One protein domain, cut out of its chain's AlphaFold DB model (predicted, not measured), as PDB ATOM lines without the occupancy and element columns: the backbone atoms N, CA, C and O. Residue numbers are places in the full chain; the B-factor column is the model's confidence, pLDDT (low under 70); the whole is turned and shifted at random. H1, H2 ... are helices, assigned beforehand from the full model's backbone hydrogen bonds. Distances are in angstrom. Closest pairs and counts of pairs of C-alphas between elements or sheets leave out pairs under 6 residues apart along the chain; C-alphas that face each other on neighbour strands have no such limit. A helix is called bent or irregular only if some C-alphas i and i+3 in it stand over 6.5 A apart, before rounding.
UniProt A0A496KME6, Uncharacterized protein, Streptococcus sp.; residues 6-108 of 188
ATOM      1  N   ARG A   6     -55.775 -28.110  15.666       88.25
ATOM      2  CA  ARG A   6     -57.056 -28.628  16.168       88.25
ATOM      3  C   ARG A   6     -57.637 -29.786  15.348       88.25
ATOM      4  O   ARG A   6     -58.485 -30.507  15.857       88.25
ATOM      5  N   ASP A   7     -57.188 -29.967  14.105       87.56
ATOM      6  CA  ASP A   7     -57.671 -31.044  13.232       87.56
ATOM      7  C   ASP A   7     -57.042 -32.399  13.615       87.56
ATOM      8  O   ASP A   7     -57.487 -33.459  13.173       87.56
ATOM      9  N   LEU A   8     -55.993 -32.393  14.448       85.25
ATOM     10  CA  LEU A   8     -55.388 -33.610  14.984       85.25
ATOM     11  C   LEU A   8     -56.329 -34.309  15.972       85.25
ATOM     12  O   LEU A   8     -57.028 -33.663  16.748       85.25
ATOM     13  N   LYS A   9     -56.243 -35.643  16.049       89.06
ATOM     14  CA  LYS A   9     -56.829 -36.405  17.166       89.06
ATOM     15  C   LYS A   9     -56.272 -35.894  18.499       89.06
ATOM     16  O   LYS A   9     -55.078 -35.605  18.583       89.06
ATOM     17  N   GLU A  10     -57.093 -35.854  19.546       86.75
ATOM     18  CA  GLU A  10     -56.711 -35.296  20.855       86.75
ATOM     19  C   GLU A  10     -55.417 -35.910  21.416       86.75
ATOM     20  O   GLU A  10     -54.536 -35.201  21.899       86.75
ATOM     21  N   GLU A  11     -55.231 -37.225  21.269       86.00
ATOM     22  CA  GLU A  11     -53.993 -37.895  21.682       86.00
ATOM     23  C   GLU A  11     -52.754 -37.294  20.995       86.00
ATOM     24  O   GLU A  11     -51.724 -37.074  21.633       86.00
ATOM     25  N   LYS A  12     -52.866 -36.975  19.700       88.44
ATOM     26  CA  LYS A  12     -51.793 -36.358  18.913       88.44
ATOM     27  C   LYS A  12     -51.589 -34.895  19.263       88.44
ATOM     28  O   LYS A  12     -50.442 -34.450  19.288       88.44
ATOM     29  N   GLN A  13     -52.653 -34.176  19.609       89.81
ATOM     30  CA  GLN A  13     -52.544 -32.824  20.152       89.81
ATOM     31  C   GLN A  13     -51.760 -32.824  21.472       89.81
ATOM     32  O   GLN A  13     -50.779 -32.092  21.612       89.81
ATOM     33  N   ARG A  14     -52.120 -33.707  22.411       90.00
ATOM     34  CA  ARG A  14     -51.435 -33.858  23.706       90.00
ATOM     35  C   ARG A  14     -49.985 -34.300  23.548       90.00
ATOM     36  O   ARG A  14     -49.106 -33.769  24.222       90.00
ATOM     37  N   GLU A  15     -49.716 -35.252  22.653       89.44
ATOM     38  CA  GLU A  15     -48.356 -35.699  22.336       89.44
ATOM     39  C   GLU A  15     -47.508 -34.546  21.786       89.44
ATOM     40  O   GLU A  15     -46.378 -34.333  22.230       89.44
ATOM     41  N   PHE A  16     -48.066 -33.777  20.849       91.00
ATOM     42  CA  PHE A  16     -47.398 -32.623  20.267       91.00
ATOM     43  C   PHE A  16     -47.102 -31.554  21.320       91.00
ATOM     44  O   PHE A  16     -45.962 -31.099  21.411       91.00
ATOM     45  N   ILE A  17     -48.081 -31.180  22.147       92.81
ATOM     46  CA  ILE A  17     -47.868 -30.183  23.200       92.81
ATOM     47  C   ILE A  17     -46.846 -30.688  24.212       92.81
ATOM     48  O   ILE A  17     -45.943 -29.945  24.566       92.81
ATOM     49  N   SER A  18     -46.918 -31.949  24.638       90.75
ATOM     50  CA  SER A  18     -45.950 -32.526  25.579       90.75
ATOM     51  C   SER A  18     -44.511 -32.432  25.055       90.75
ATOM     52  O   SER A  18     -43.620 -31.996  25.782       90.75
ATOM     53  N   LYS A  19     -44.295 -32.750  23.772       89.88
ATOM     54  CA  LYS A  19     -42.979 -32.662  23.115       89.88
ATOM     55  C   LYS A  19     -42.488 -31.229  22.913       89.88
ATOM     56  O   LYS A  19     -41.284 -31.013  22.832       89.88
ATOM     57  N   ASN A  20     -43.401 -30.266  22.810       91.88
ATOM     58  CA  ASN A  20     -43.088 -28.877  22.469       91.88
ATOM     59  C   ASN A  20     -43.449 -27.890  23.587       91.88
ATOM     60  O   ASN A  20     -43.484 -26.685  23.349       91.88
ATOM     61  N   LEU A  21     -43.698 -28.372  24.810       92.94
ATOM     62  CA  LEU A  21     -44.233 -27.553  25.897       92.94
ATOM     63  C   LEU A  21     -43.320 -26.364  26.197       92.94
ATOM     64  O   LEU A  21     -43.788 -25.239  26.325       92.94
ATOM     65  N   ALA A  22     -42.013 -26.606  26.282       93.38
ATOM     66  CA  ALA A  22     -41.034 -25.570  26.579       93.38
ATOM     67  C   ALA A  22     -41.031 -24.439  25.535       93.38
ATOM     68  O   ALA A  22     -41.005 -23.265  25.905       93.38
ATOM     69  N   GLU A  23     -41.112 -24.795  24.250       94.75
ATOM     70  CA  GLU A  23     -41.209 -23.847  23.136       94.75
ATOM     71  C   GLU A  23     -42.528 -23.068  23.202       94.75
ATOM     72  O   GLU A  23     -42.514 -21.842  23.165       94.75
ATOM     73  N   ILE A  24     -43.655 -23.760  23.401       95.88
ATOM     74  CA  ILE A  24     -44.985 -23.140  23.484       95.88
ATOM     75  C   ILE A  24     -45.054 -22.116  24.626       95.88
ATOM     76  O   ILE A  24     -45.465 -20.978  24.406       95.88
ATOM     77  N   LEU A  25     -44.616 -22.488  25.835       95.38
ATOM     78  CA  LEU A  25     -44.630 -21.589  26.994       95.38
ATOM     79  C   LEU A  25     -43.728 -20.369  26.776       95.38
ATOM     80  O   LEU A  25     -44.106 -19.245  27.115       95.38
ATOM     81  N   TYR A  26     -42.538 -20.584  26.209       95.25
ATOM     82  CA  TYR A  26     -41.592 -19.511  25.928       95.25
ATOM     83  C   TYR A  26     -42.142 -18.527  24.890       95.25
ATOM     84  O   TYR A  26     -42.163 -17.318  25.142       95.25
ATOM     85  N   GLU A  27     -42.613 -19.033  23.750       96.25
ATOM     86  CA  GLU A  27     -43.128 -18.214  22.655       96.25
ATOM     87  C   GLU A  27     -44.417 -17.486  23.053       96.25
ATOM     88  O   GLU A  27     -44.547 -16.293  22.775       96.25
ATOM     89  N   GLN A  28     -45.326 -18.129  23.800       97.19
ATOM     90  CA  GLN A  28     -46.524 -17.457  24.317       97.19
ATOM     91  C   GLN A  28     -46.147 -16.273  25.213       97.19
ATOM     92  O   GLN A  28     -46.635 -15.159  25.023       97.19
ATOM     93  N   ARG A  29     -45.228 -16.473  26.167       96.44
ATOM     94  CA  ARG A  29     -44.802 -15.387  27.057       96.44
ATOM     95  C   ARG A  29     -44.110 -14.261  26.293       96.44
ATOM     96  O   ARG A  29     -44.290 -13.087  26.626       96.44
ATOM     97  N   LYS A  30     -43.299 -14.599  25.287       95.69
ATOM     98  CA  LYS A  30     -42.636 -13.615  24.424       95.69
ATOM     99  C   LYS A  30     -43.636 -12.812  23.600       95.69
ATOM    100  O   LYS A  30     -43.490 -11.591  23.544       95.69
ATOM    101  N   LYS A  31     -44.656 -13.467  23.042       96.06
ATOM    102  CA  LYS A  31     -45.774 -12.834  22.332       96.06
ATOM    103  C   LYS A  31     -46.517 -11.846  23.230       96.06
ATOM    104  O   LYS A  31     -46.762 -10.716  22.818       96.06
ATOM    105  N   ASP A  32     -46.764 -12.232  24.480       95.94
ATOM    106  CA  ASP A  32     -47.453 -11.392  25.465       95.94
ATOM    107  C   ASP A  32     -46.576 -10.279  26.064       95.94
ATOM    108  O   ASP A  32     -47.101  -9.334  26.645       95.94
ATOM    109  N   LYS A  33     -45.244 -10.368  25.929       96.56
ATOM    110  CA  LYS A  33     -44.258  -9.415  26.480       96.56
ATOM    111  C   LYS A  33     -44.358  -9.220  28.001       96.56
ATOM    112  O   LYS A  33     -44.108  -8.129  28.511       96.56
ATOM    113  N   ILE A  34     -44.662 -10.291  28.732       95.50
ATOM    114  CA  ILE A  34     -44.834 -10.266  30.194       95.50
ATOM    115  C   ILE A  34     -43.711 -10.990  30.953       95.50
ATOM    116  O   ILE A  34     -42.940 -11.787  30.396       95.50
ATOM    117  N   SER A  35     -43.600 -10.688  32.252       94.94
ATOM    118  CA  SER A  35     -42.686 -11.372  33.175       94.94
ATOM    119  C   SER A  35     -43.127 -12.825  33.414       94.94
ATOM    120  O   SER A  35     -44.251 -13.207  33.101       94.94
ATOM    121  N   MET A  36     -42.239 -13.657  33.968       94.06
ATOM    122  CA  MET A  36     -42.580 -15.050  34.300       94.06
ATOM    123  C   MET A  36     -43.681 -15.148  35.363       94.06
ATOM    124  O   MET A  36     -44.539 -16.014  35.264       94.06
ATOM    125  N   GLU A  37     -43.669 -14.275  36.372       92.44
ATOM    126  CA  GLU A  37     -44.679 -14.287  37.438       92.44
ATOM    127  C   GLU A  37     -46.048 -13.849  36.913       92.44
ATOM    128  O   GLU A  37     -47.046 -14.510  37.191       92.44
ATOM    129  N   GLU A  38     -46.091 -12.809  36.075       94.12
ATOM    130  CA  GLU A  38     -47.338 -12.362  35.449       94.12
ATOM    131  C   GLU A  38     -47.877 -13.407  34.461       94.12
ATOM    132  O   GLU A  38     -49.079 -13.653  34.400       94.12
ATOM    133  N   PHE A  39     -46.992 -14.095  33.737       95.31
ATOM    134  CA  PHE A  39     -47.370 -15.217  32.880       95.31
ATOM    135  C   PHE A  39     -48.023 -16.353  33.674       95.31
ATOM    136  O   PHE A  39     -49.084 -16.849  33.299       95.31
ATOM    137  N   LEU A  40     -47.421 -16.745  34.798       93.69
ATOM    138  CA  LEU A  40     -47.987 -17.779  35.659       93.69
ATOM    139  C   LEU A  40     -49.315 -17.347  36.276       93.69
ATOM    140  O   LEU A  40     -50.225 -18.165  36.371       93.69
ATOM    141  N   LYS A  41     -49.458 -16.073  36.653       92.69
ATOM    142  CA  LYS A  41     -50.721 -15.542  37.175       92.69
ATOM    143  C   LYS A  41     -51.821 -15.598  36.121       92.69
ATOM    144  O   LYS A  41     -52.933 -16.020  36.414       92.69
ATOM    145  N   ARG A  42     -51.506 -15.200  34.885       93.44
ATOM    146  CA  ARG A  42     -52.472 -15.126  33.784       93.44
ATOM    147  C   ARG A  42     -52.950 -16.494  33.302       93.44
ATOM    148  O   ARG A  42     -54.116 -16.635  32.944       93.44
ATOM    149  N   TYR A  43     -52.059 -17.484  33.254       93.56
ATOM    150  CA  TYR A  43     -52.361 -18.771  32.622       93.56
ATOM    151  C   TYR A  43     -52.506 -19.937  33.606       93.56
ATOM    152  O   TYR A  43     -53.302 -20.835  33.331       93.56
ATOM    153  N   PHE A  44     -51.793 -19.913  34.734       92.75
ATOM    154  CA  PHE A  44     -51.596 -21.061  35.630       92.75
ATOM    155  C   PHE A  44     -51.997 -20.783  37.089       92.75
ATOM    156  O   PHE A  44     -51.488 -21.448  37.992       92.75
ATOM    157  N   ASP A  45     -52.878 -19.805  37.320       87.94
ATOM    158  CA  ASP A  45     -53.481 -19.482  38.624       87.94
ATOM    159  C   ASP A  45     -52.456 -19.232  39.748       87.94
ATOM    160  O   ASP A  45     -52.642 -19.620  40.902       87.94
ATOM    161  N   TYR A  46     -51.329 -18.602  39.410       87.31
ATOM    162  CA  TYR A  46     -50.292 -18.251  40.381       87.31
ATOM    163  C   TYR A  46     -50.674 -17.033  41.224       87.31
ATOM    164  O   TYR A  46     -50.992 -15.964  40.696       87.31
ATOM    165  N   ASP A  47     -50.552 -17.174  42.543       84.25
ATOM    166  CA  ASP A  47     -50.697 -16.068  43.483       84.25
ATOM    167  C   ASP A  47     -49.335 -15.404  43.731       84.25
ATOM    168  O   ASP A  47     -48.442 -15.979  44.358       84.25
ATOM    169  N   ILE A  48     -49.191 -14.166  43.254       76.38
ATOM    170  CA  ILE A  48     -47.957 -13.378  43.364       76.38
ATOM    171  C   ILE A  48     -47.660 -12.981  44.820       76.38
ATOM    172  O   ILE A  48     -46.494 -12.877  45.202       76.38
ATOM    173  N   TYR A  49     -48.686 -12.794  45.654       77.56
ATOM    174  CA  TYR A  49     -48.523 -12.329  47.033       77.56
ATOM    175  C   TYR A  49     -48.129 -13.469  47.968       77.56
ATOM    176  O   TYR A  49     -47.223 -13.315  48.788       77.56
ATOM    177  N   THR A  50     -48.771 -14.630  47.825       79.94
ATOM    178  CA  THR A  50     -48.466 -15.807  48.660       79.94
ATOM    179  C   THR A  50     -47.402 -16.718  48.052       79.94
ATOM    180  O   THR A  50     -46.953 -17.662  48.705       79.94
ATOM    181  N   LYS A  51     -46.987 -16.453  46.806       75.56
ATOM    182  CA  LYS A  51     -46.094 -17.296  45.996       75.56
ATOM    183  C   LYS A  51     -46.577 -18.746  45.878       75.56
ATOM    184  O   LYS A  51     -45.770 -19.643  45.619       75.56
ATOM    185  N   LYS A  52     -47.881 -18.989  46.055       77.19
ATOM    186  CA  LYS A  52     -48.479 -20.315  45.892       77.19
ATOM    187  C   LYS A  52     -48.560 -20.668  44.413       77.19
ATOM    188  O   LYS A  52     -49.062 -19.908  43.589       77.19
ATOM    189  N   THR A  53     -48.033 -21.840  44.087       74.00
ATOM    190  CA  THR A  53     -48.023 -22.377  42.728       74.00
ATOM    191  C   THR A  53     -49.389 -22.964  42.409       74.00
ATOM    192  O   THR A  53     -49.850 -23.827  43.156       74.00
ATOM    193  N   GLY A  54     -50.007 -22.533  41.308       78.75
ATOM    194  CA  GLY A  54     -51.133 -23.251  40.718       78.75
ATOM    195  C   GLY A  54     -50.642 -24.491  39.966       78.75
ATOM    196  O   GLY A  54     -49.854 -25.282  40.486       78.75
ATOM    197  N   SER A  55     -51.064 -24.662  38.716       85.06
ATOM    198  CA  SER A  55     -50.739 -25.857  37.917       85.06
ATOM    199  C   SER A  55     -49.295 -25.898  37.392       85.06
ATOM    200  O   SER A  55     -48.801 -26.973  37.045       85.06
ATOM    201  N   LEU A  56     -48.588 -24.761  37.385       88.94
ATOM    202  CA  LEU A  56     -47.177 -24.647  37.007       88.94
ATOM    203  C   LEU A  56     -46.425 -23.729  37.984       88.94
ATOM    204  O   LEU A  56     -46.850 -22.612  38.270       88.94
ATOM    205  N   SER A  57     -45.275 -24.182  38.488       89.81
ATOM    206  CA  SER A  57     -44.414 -23.393  39.381       89.81
ATOM    207  C   SER A  57     -43.388 -22.539  38.631       89.81
ATOM    208  O   SER A  57     -42.950 -22.873  37.528       89.81
ATOM    209  N   LEU A  58     -42.902 -21.478  39.287       90.69
ATOM    210  CA  LEU A  58     -41.843 -20.615  38.751       90.69
ATOM    211  C   LEU A  58     -40.550 -21.379  38.435       90.69
ATOM    212  O   LEU A  58     -39.918 -21.126  37.411       90.69
ATOM    213  N   SER A  59     -40.169 -22.339  39.278       89.75
ATOM    214  CA  SER A  59     -38.991 -23.183  39.042       89.75
ATOM    215  C   SER A  59     -39.162 -24.079  37.813       89.75
ATOM    216  O   SER A  59     -38.214 -24.241  37.045       89.75
ATOM    217  N   GLN A  60     -40.363 -24.624  37.587       90.81
ATOM    218  CA  GLN A  60     -40.663 -25.409  36.386       90.81
ATOM    219  C   GLN A  60     -40.614 -24.539  35.126       90.81
ATOM    220  O   GLN A  60     -39.940 -24.917  34.172       90.81
ATOM    221  N   LEU A  61     -41.241 -23.356  35.137       92.75
ATOM    222  CA  LEU A  61     -41.205 -22.433  33.997       92.75
ATOM    223  C   LEU A  61     -39.771 -21.996  33.655       92.75
ATOM    224  O   LEU A  61     -39.369 -22.047  32.494       92.75
ATOM    225  N   LYS A  62     -38.966 -21.635  34.665       92.56
ATOM    226  CA  LYS A  62     -37.544 -21.297  34.481       92.56
ATOM    227  C   LYS A  62     -36.759 -22.441  33.844       92.56
ATOM    228  O   LYS A  62     -35.926 -22.196  32.973       92.56
ATOM    229  N   ARG A  63     -37.015 -23.680  34.278       91.69
ATOM    230  CA  ARG A  63     -36.370 -24.867  33.710       91.69
ATOM    231  C   ARG A  63     -36.764 -25.060  32.248       91.69
ATOM    232  O   ARG A  63     -35.865 -25.183  31.425       91.69
ATOM    233  N   TYR A  64     -38.056 -25.006  31.924       92.31
ATOM    234  CA  TYR A  64     -38.534 -25.149  30.548       92.31
ATOM    235  C   TYR A  64     -37.953 -24.080  29.612       92.31
ATOM    236  O   TYR A  64     -37.457 -24.410  28.541       92.31
ATOM    237  N   GLU A  65     -37.912 -22.807  30.019       92.19
ATOM    238  CA  GLU A  65     -37.300 -21.774  29.170       92.19
ATOM    239  C   GLU A  65     -35.798 -21.975  28.961       92.19
ATOM    240  O   GLU A  65     -35.278 -21.680  27.885       92.19
ATOM    241  N   LYS A  66     -35.085 -22.439  29.992       92.12
ATOM    242  CA  LYS A  66     -33.658 -22.752  29.879       92.12
ATOM    243  C   LYS A  66     -33.434 -23.927  28.930       92.12
ATOM    244  O   LYS A  66     -32.541 -23.860  28.093       92.12
ATOM    245  N   GLU A  67     -34.245 -24.971  29.060       89.50
ATOM    246  CA  GLU A  67     -34.254 -26.144  28.183       89.50
ATOM    247  C   GLU A  67     -34.446 -25.738  26.719       89.50
ATOM    248  O   GLU A  67     -33.593 -26.044  25.887       89.50
ATOM    249  N   PHE A  68     -35.472 -24.933  26.423       90.56
ATOM    250  CA  PHE A  68     -35.717 -24.441  25.067       90.56
ATOM    251  C   PHE A  68     -34.541 -23.627  24.510       90.56
ATOM    252  O   PHE A  68     -34.047 -23.924  23.427       90.56
ATOM    253  N   LYS A  69     -34.032 -22.641  25.262       89.44
ATOM    254  CA  LYS A  69     -32.909 -21.794  24.808       89.44
ATOM    255  C   LYS A  69     -31.626 -22.576  24.549       89.44
ATOM    256  O   LYS A  69     -30.837 -22.183  23.696       89.44
ATOM    257  N   ASN A  70     -31.414 -23.655  25.293       89.94
ATOM    258  CA  ASN A  70     -30.228 -24.492  25.172       89.94
ATOM    259  C   ASN A  70     -30.416 -25.651  24.181       89.94
ATOM    260  O   ASN A  70     -29.515 -26.480  24.073       89.94
ATOM    261  N   ASN A  71     -31.561 -25.743  23.492       83.69
ATOM    262  CA  ASN A  71     -31.937 -26.888  22.657       83.69
ATOM    263  C   ASN A  71     -31.838 -28.237  23.402       83.69
ATOM    264  O   ASN A  71     -31.458 -29.255  22.826       83.69
ATOM    265  N   GLN A  72     -32.172 -28.251  24.694       76.69
ATOM    266  CA  GLN A  72     -32.203 -29.448  25.535       76.69
ATOM    267  C   GLN A  72     -33.657 -29.812  25.833       76.69
ATOM    268  O   GLN A  72     -34.412 -28.965  26.293       76.69
ATOM    269  N   ILE A  73     -34.057 -31.065  25.615       69.88
ATOM    270  CA  ILE A  73     -35.395 -31.559  25.980       69.88
ATOM    271  C   ILE A  73     -35.215 -32.611  27.069       69.88
ATOM    272  O   ILE A  73     -35.240 -33.812  26.815       69.88
ATOM    273  N   ASN A  74     -34.965 -32.139  28.289       68.50
ATOM    274  CA  ASN A  74     -34.680 -33.018  29.423       68.50
ATOM    275  C   ASN A  74     -35.939 -33.324  30.242       68.50
ATOM    276  O   ASN A  74     -36.003 -34.358  30.904       68.50
ATOM    277  N   THR A  75     -36.951 -32.450  30.196       69.06
ATOM    278  CA  THR A  75     -38.179 -32.620  30.970       69.06
ATOM    279  C   THR A  75     -39.381 -32.850  30.053       69.06
ATOM    280  O   THR A  75     -39.879 -31.914  29.432       69.06
ATOM    281  N   ILE A  76     -39.916 -34.075  30.036       73.00
ATOM    282  CA  ILE A  76     -41.206 -34.372  29.395       73.00
ATOM    283  C   ILE A  76     -42.300 -34.399  30.476       73.00
ATOM    284  O   ILE A  76     -42.221 -35.205  31.409       73.00
ATOM    285  N   PRO A  77     -43.328 -33.535  30.399       73.75
ATOM    286  CA  PRO A  77     -44.450 -33.561  31.334       73.75
ATOM    287  C   PRO A  77     -45.301 -34.826  31.141       73.75
ATOM    288  O   PRO A  77     -45.433 -35.346  30.032       73.75
ATOM    289  N   LYS A  78     -45.943 -35.302  32.218       75.50
ATOM    290  CA  LYS A  78     -46.917 -36.407  32.139       75.50
ATOM    291  C   LYS A  78     -48.063 -36.042  31.180       75.50
ATOM    292  O   LYS A  78     -48.554 -34.918  31.229       75.50
ATOM    293  N   LYS A  79     -48.538 -37.012  30.384       64.06
ATOM    294  CA  LYS A  79     -49.620 -36.833  29.384       64.06
ATOM    295  C   LYS A  79     -50.943 -36.283  29.954       64.06
ATOM    296  O   LYS A  79     -51.671 -35.617  29.228       64.06
ATOM    297  N   ASN A  80     -51.213 -36.512  31.241       59.97
ATOM    298  CA  ASN A  80     -52.426 -36.056  31.941       59.97
ATOM    299  C   ASN A  80     -52.144 -34.850  32.857       59.97
ATOM    300  O   ASN A  80     -52.739 -34.709  33.921       59.97
ATOM    301  N   SER A  81     -51.133 -34.045  32.530       81.00
ATOM    302  CA  SER A  81     -50.816 -32.855  33.312       81.00
ATOM    303  C   SER A  81     -51.810 -31.740  33.000       81.00
ATOM    304  O   SER A  81     -51.965 -31.388  31.836       81.00
ATOM    305  N   ILE A  82     -52.360 -31.115  34.046       88.19
ATOM    306  CA  ILE A  82     -53.199 -29.903  33.964       88.19
ATOM    307  C   ILE A  82     -52.518 -28.800  33.132       88.19
ATOM    308  O   ILE A  82     -53.177 -28.011  32.466       88.19
ATOM    309  N   VAL A  83     -51.181 -28.759  33.115       90.12
ATOM    310  CA  VAL A  83     -50.409 -27.822  32.285       90.12
ATOM    311  C   VAL A  83     -50.713 -28.000  30.796       90.12
ATOM    312  O   VAL A  83     -50.794 -27.012  30.074       90.12
ATOM    313  N   LEU A  84     -50.878 -29.242  30.330       91.50
ATOM    314  CA  LEU A  84     -51.197 -29.534  28.932       91.50
ATOM    315  C   LEU A  84     -52.619 -29.091  28.589       91.50
ATOM    316  O   LEU A  84     -52.818 -28.560  27.503       91.50
ATOM    317  N   ASP A  85     -53.567 -29.255  29.515       91.25
ATOM    318  CA  ASP A  85     -54.951 -28.798  29.340       91.25
ATOM    319  C   ASP A  85     -55.005 -27.266  29.239       91.25
ATOM    320  O   ASP A  85     -55.571 -26.720  28.298       91.25
ATOM    321  N   VAL A  86     -54.285 -26.561  30.120       92.94
ATOM    322  CA  VAL A  86     -54.145 -25.098  30.047       92.94
ATOM    323  C   VAL A  86     -53.555 -24.651  28.708       92.94
ATOM    324  O   VAL A  86     -54.005 -23.659  28.137       92.94
ATOM    325  N   VAL A  87     -52.541 -25.355  28.197       94.06
ATOM    326  CA  VAL A  87     -51.926 -25.021  26.903       94.06
ATOM    327  C   VAL A  87     -52.892 -25.282  25.745       94.06
ATOM    328  O   VAL A  87     -53.004 -24.430  24.863       94.06
ATOM    329  N   LEU A  88     -53.610 -26.411  25.762       92.00
ATOM    330  CA  LEU A  88     -54.646 -26.738  24.777       92.00
ATOM    331  C   LEU A  88     -55.708 -25.638  24.701       92.00
ATOM    332  O   LEU A  88     -56.030 -25.171  23.612       92.00
ATOM    333  N   GLU A  89     -56.217 -25.202  25.852       92.00
ATOM    334  CA  GLU A  89     -57.339 -24.266  25.931       92.00
ATOM    335  C   GLU A  89     -56.931 -22.809  25.695       92.00
ATOM    336  O   GLU A  89     -57.644 -22.057  25.033       92.00
ATOM    337  N   LYS A  90     -55.796 -22.376  26.258       94.94
ATOM    338  CA  LYS A  90     -55.445 -20.946  26.341       94.94
ATOM    339  C   LYS A  90     -54.347 -20.513  25.372       94.94
ATOM    340  O   LYS A  90     -54.099 -19.316  25.248       94.94
ATOM    341  N   MET A  91     -53.667 -21.448  24.705       95.56
ATOM    342  CA  MET A  91     -52.493 -21.161  23.865       95.56
ATOM    343  C   MET A  91     -52.624 -21.747  22.447       95.56
ATOM    344  O   MET A  91     -51.621 -22.043  21.794       95.56
ATOM    345  N   GLU A  92     -53.853 -21.897  21.939       92.00
ATOM    346  CA  GLU A  92     -54.123 -22.478  20.613       92.00
ATOM    347  C   GLU A  92     -53.371 -21.739  19.496       92.00
ATOM    348  O   GLU A  92     -52.733 -22.368  18.652       92.00
ATOM    349  N   SER A  93     -53.389 -20.400  19.512       93.50
ATOM    350  CA  SER A  93     -52.760 -19.586  18.463       93.50
ATOM    351  C   SER A  93     -51.272 -19.904  18.304       93.50
ATOM    352  O   SER A  93     -50.842 -20.203  17.189       93.50
ATOM    353  N   ILE A  94     -50.494 -19.874  19.392       95.88
ATOM    354  CA  ILE A  94     -49.051 -20.133  19.305       95.88
ATOM    355  C   ILE A  94     -48.764 -21.608  19.016       95.88
ATOM    356  O   ILE A  94     -47.860 -21.932  18.249       95.88
ATOM    357  N   THR A  95     -49.582 -22.512  19.562       95.00
ATOM    358  CA  THR A  95     -49.451 -23.952  19.325       95.00
ATOM    359  C   THR A  95     -49.654 -24.271  17.846       95.00
ATOM    360  O   THR A  95     -48.886 -25.037  17.265       95.00
ATOM    361  N   ASN A  96     -50.627 -23.626  17.201       93.75
ATOM    362  CA  ASN A  96     -50.894 -23.775  15.777       93.75
ATOM    363  C   ASN A  96     -49.773 -23.196  14.895       93.75
ATOM    364  O   ASN A  96     -49.414 -23.804  13.884       93.75
ATOM    365  N   GLU A  97     -49.189 -22.056  15.274       94.12
ATOM    366  CA  GLU A  97     -48.024 -21.478  14.586       94.12
ATOM    367  C   GLU A  97     -46.818 -22.437  14.631       94.12
ATOM    368  O   GLU A  97     -46.234 -22.760  13.590       94.12
ATOM    369  N   ILE A  98     -46.494 -22.966  15.816       94.19
ATOM    370  CA  ILE A  98     -45.396 -23.924  16.013       94.19
ATOM    371  C   ILE A  98     -45.673 -25.232  15.256       94.19
ATOM    372  O   ILE A  98     -44.782 -25.759  14.583       94.19
ATOM    373  N   TYR A  99     -46.905 -25.746  15.317       92.44
ATOM    374  CA  TYR A  99     -47.317 -26.955  14.601       92.44
ATOM    375  C   TYR A  99     -47.100 -26.822  13.095       92.44
ATOM    376  O   TYR A  99     -46.411 -27.649  12.498       92.44
ATOM    377  N   ARG A 100     -47.596 -25.739  12.488       89.12
ATOM    378  CA  ARG A 100     -47.423 -25.486  11.051       89.12
ATOM    379  C   ARG A 100     -45.961 -25.401  10.654       89.12
ATOM    380  O   ARG A 100     -45.577 -25.994   9.650       89.12
ATOM    381  N   LYS A 101     -45.144 -24.708  11.449       89.00
ATOM    382  CA  LYS A 101     -43.703 -24.600  11.198       89.00
ATOM    383  C   LYS A 101     -43.037 -25.977  11.191       89.00
ATOM    384  O   LYS A 101     -42.253 -26.261  10.291       89.00
ATOM    385  N   LYS A 102     -43.363 -26.847  12.152       89.12
ATOM    386  CA  LYS A 102     -42.784 -28.199  12.234       89.12
ATOM    387  C   LYS A 102     -43.269 -29.106  11.106       89.12
ATOM    388  O   LYS A 102     -42.435 -29.719  10.452       89.12
ATOM    389  N   VAL A 103     -44.570 -29.112  10.806       83.56
ATOM    390  CA  VAL A 103     -45.127 -29.863   9.665       83.56
ATOM    391  C   VAL A 103     -44.473 -29.431   8.356       83.56
ATOM    392  O   VAL A 103     -44.067 -30.274   7.565       83.56
ATOM    393  N   TYR A 104     -44.327 -28.125   8.140       75.00
ATOM    394  CA  TYR A 104     -43.674 -27.600   6.946       75.00
ATOM    395  C   TYR A 104     -42.214 -28.060   6.838       75.00
ATOM    396  O   TYR A 104     -41.791 -28.515   5.779       75.00
ATOM    397  N   MET A 105     -41.458 -28.014   7.939       76.25
ATOM    398  CA  MET A 105     -40.077 -28.505   7.967       76.25
ATOM    399  C   MET A 105     -39.979 -30.014   7.713       76.25
ATOM    400  O   MET A 105     -39.060 -30.450   7.024       76.25
ATOM    401  N   ASP A 106     -40.905 -30.812   8.243       76.12
ATOM    402  CA  ASP A 106     -40.922 -32.261   8.020       76.12
ATOM    403  C   ASP A 106     -41.274 -32.612   6.569       76.12
ATOM    404  O   ASP A 106     -40.657 -33.508   5.992       76.12
ATOM    405  N   LEU A 107     -42.216 -31.884   5.958       72.19
ATOM    406  CA  LEU A 107     -42.529 -32.020   4.533       72.19
ATOM    407  C   LEU A 107     -41.321 -31.659   3.665       72.19
ATOM    408  O   LEU A 107     -40.926 -32.463   2.829       72.19
ATOM    409  N   LEU A 108     -40.670 -30.520   3.929       68.62
ATOM    410  CA  LEU A 108     -39.460 -30.121   3.206       68.62
ATOM    411  C   LEU A 108     -38.343 -31.162   3.312       68.62
ATOM    412  O   LEU A 108     -37.690 -31.468   2.318       68.62
TER     413      LEU A 108
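What this domain is: This is residues 6 to 108 of the 188 residues of an uncharacterized protein of Streptococcus sp. (UniProt A0A496KME6). A sharply bent helix, H1, makes an L; H4 crosses its first arm, H3 and the beginning of H5 pack on its second, and H2 bridges H3 and H4. Residues 100 to 108 of H5 stick out. Printed are 103 residues with five named helices, H1 to H5 in chain order, and no named strand: all helix, compact, radius of gyration of the C-alphas 13.6 A, spans 47 by 27 by 25 A.

How they stand to each other: By its hydrogen bonds H1, residues 10 to 32, was assigned as one helix, but it is bent, with C-alphas 19 and 22 8.1 A apart; its arms H1a, residues 10 to 19, and H1b, residues 22 to 32, stand about perpendicular at 87 degrees. H1b touches H3, residues 58 to 69, about perpendicular at 80 degrees; the closest C-alphas, of Ala 22 and Tyr 64, are 4.7 A apart. Every O i to N i+4 pair is within hydrogen-bond range in H1a, H1b, H2 (residues 36 to 44), H3, H4 (residues 82 to 90) and H5 (residues 92 to 108).

Where its parts are: H1a begins at C-alpha 10 (-56.711, -35.296, 20.855); H5, 24.0 A long, ends at C-alpha 108 (-39.460, -30.121, 3.206).

The domain as a whole: The printed part has no cut. The links H2 to H3 and H3 to H4 are long. Residues 73 to 75, 79 to 80 and 108 have pLDDT under 70.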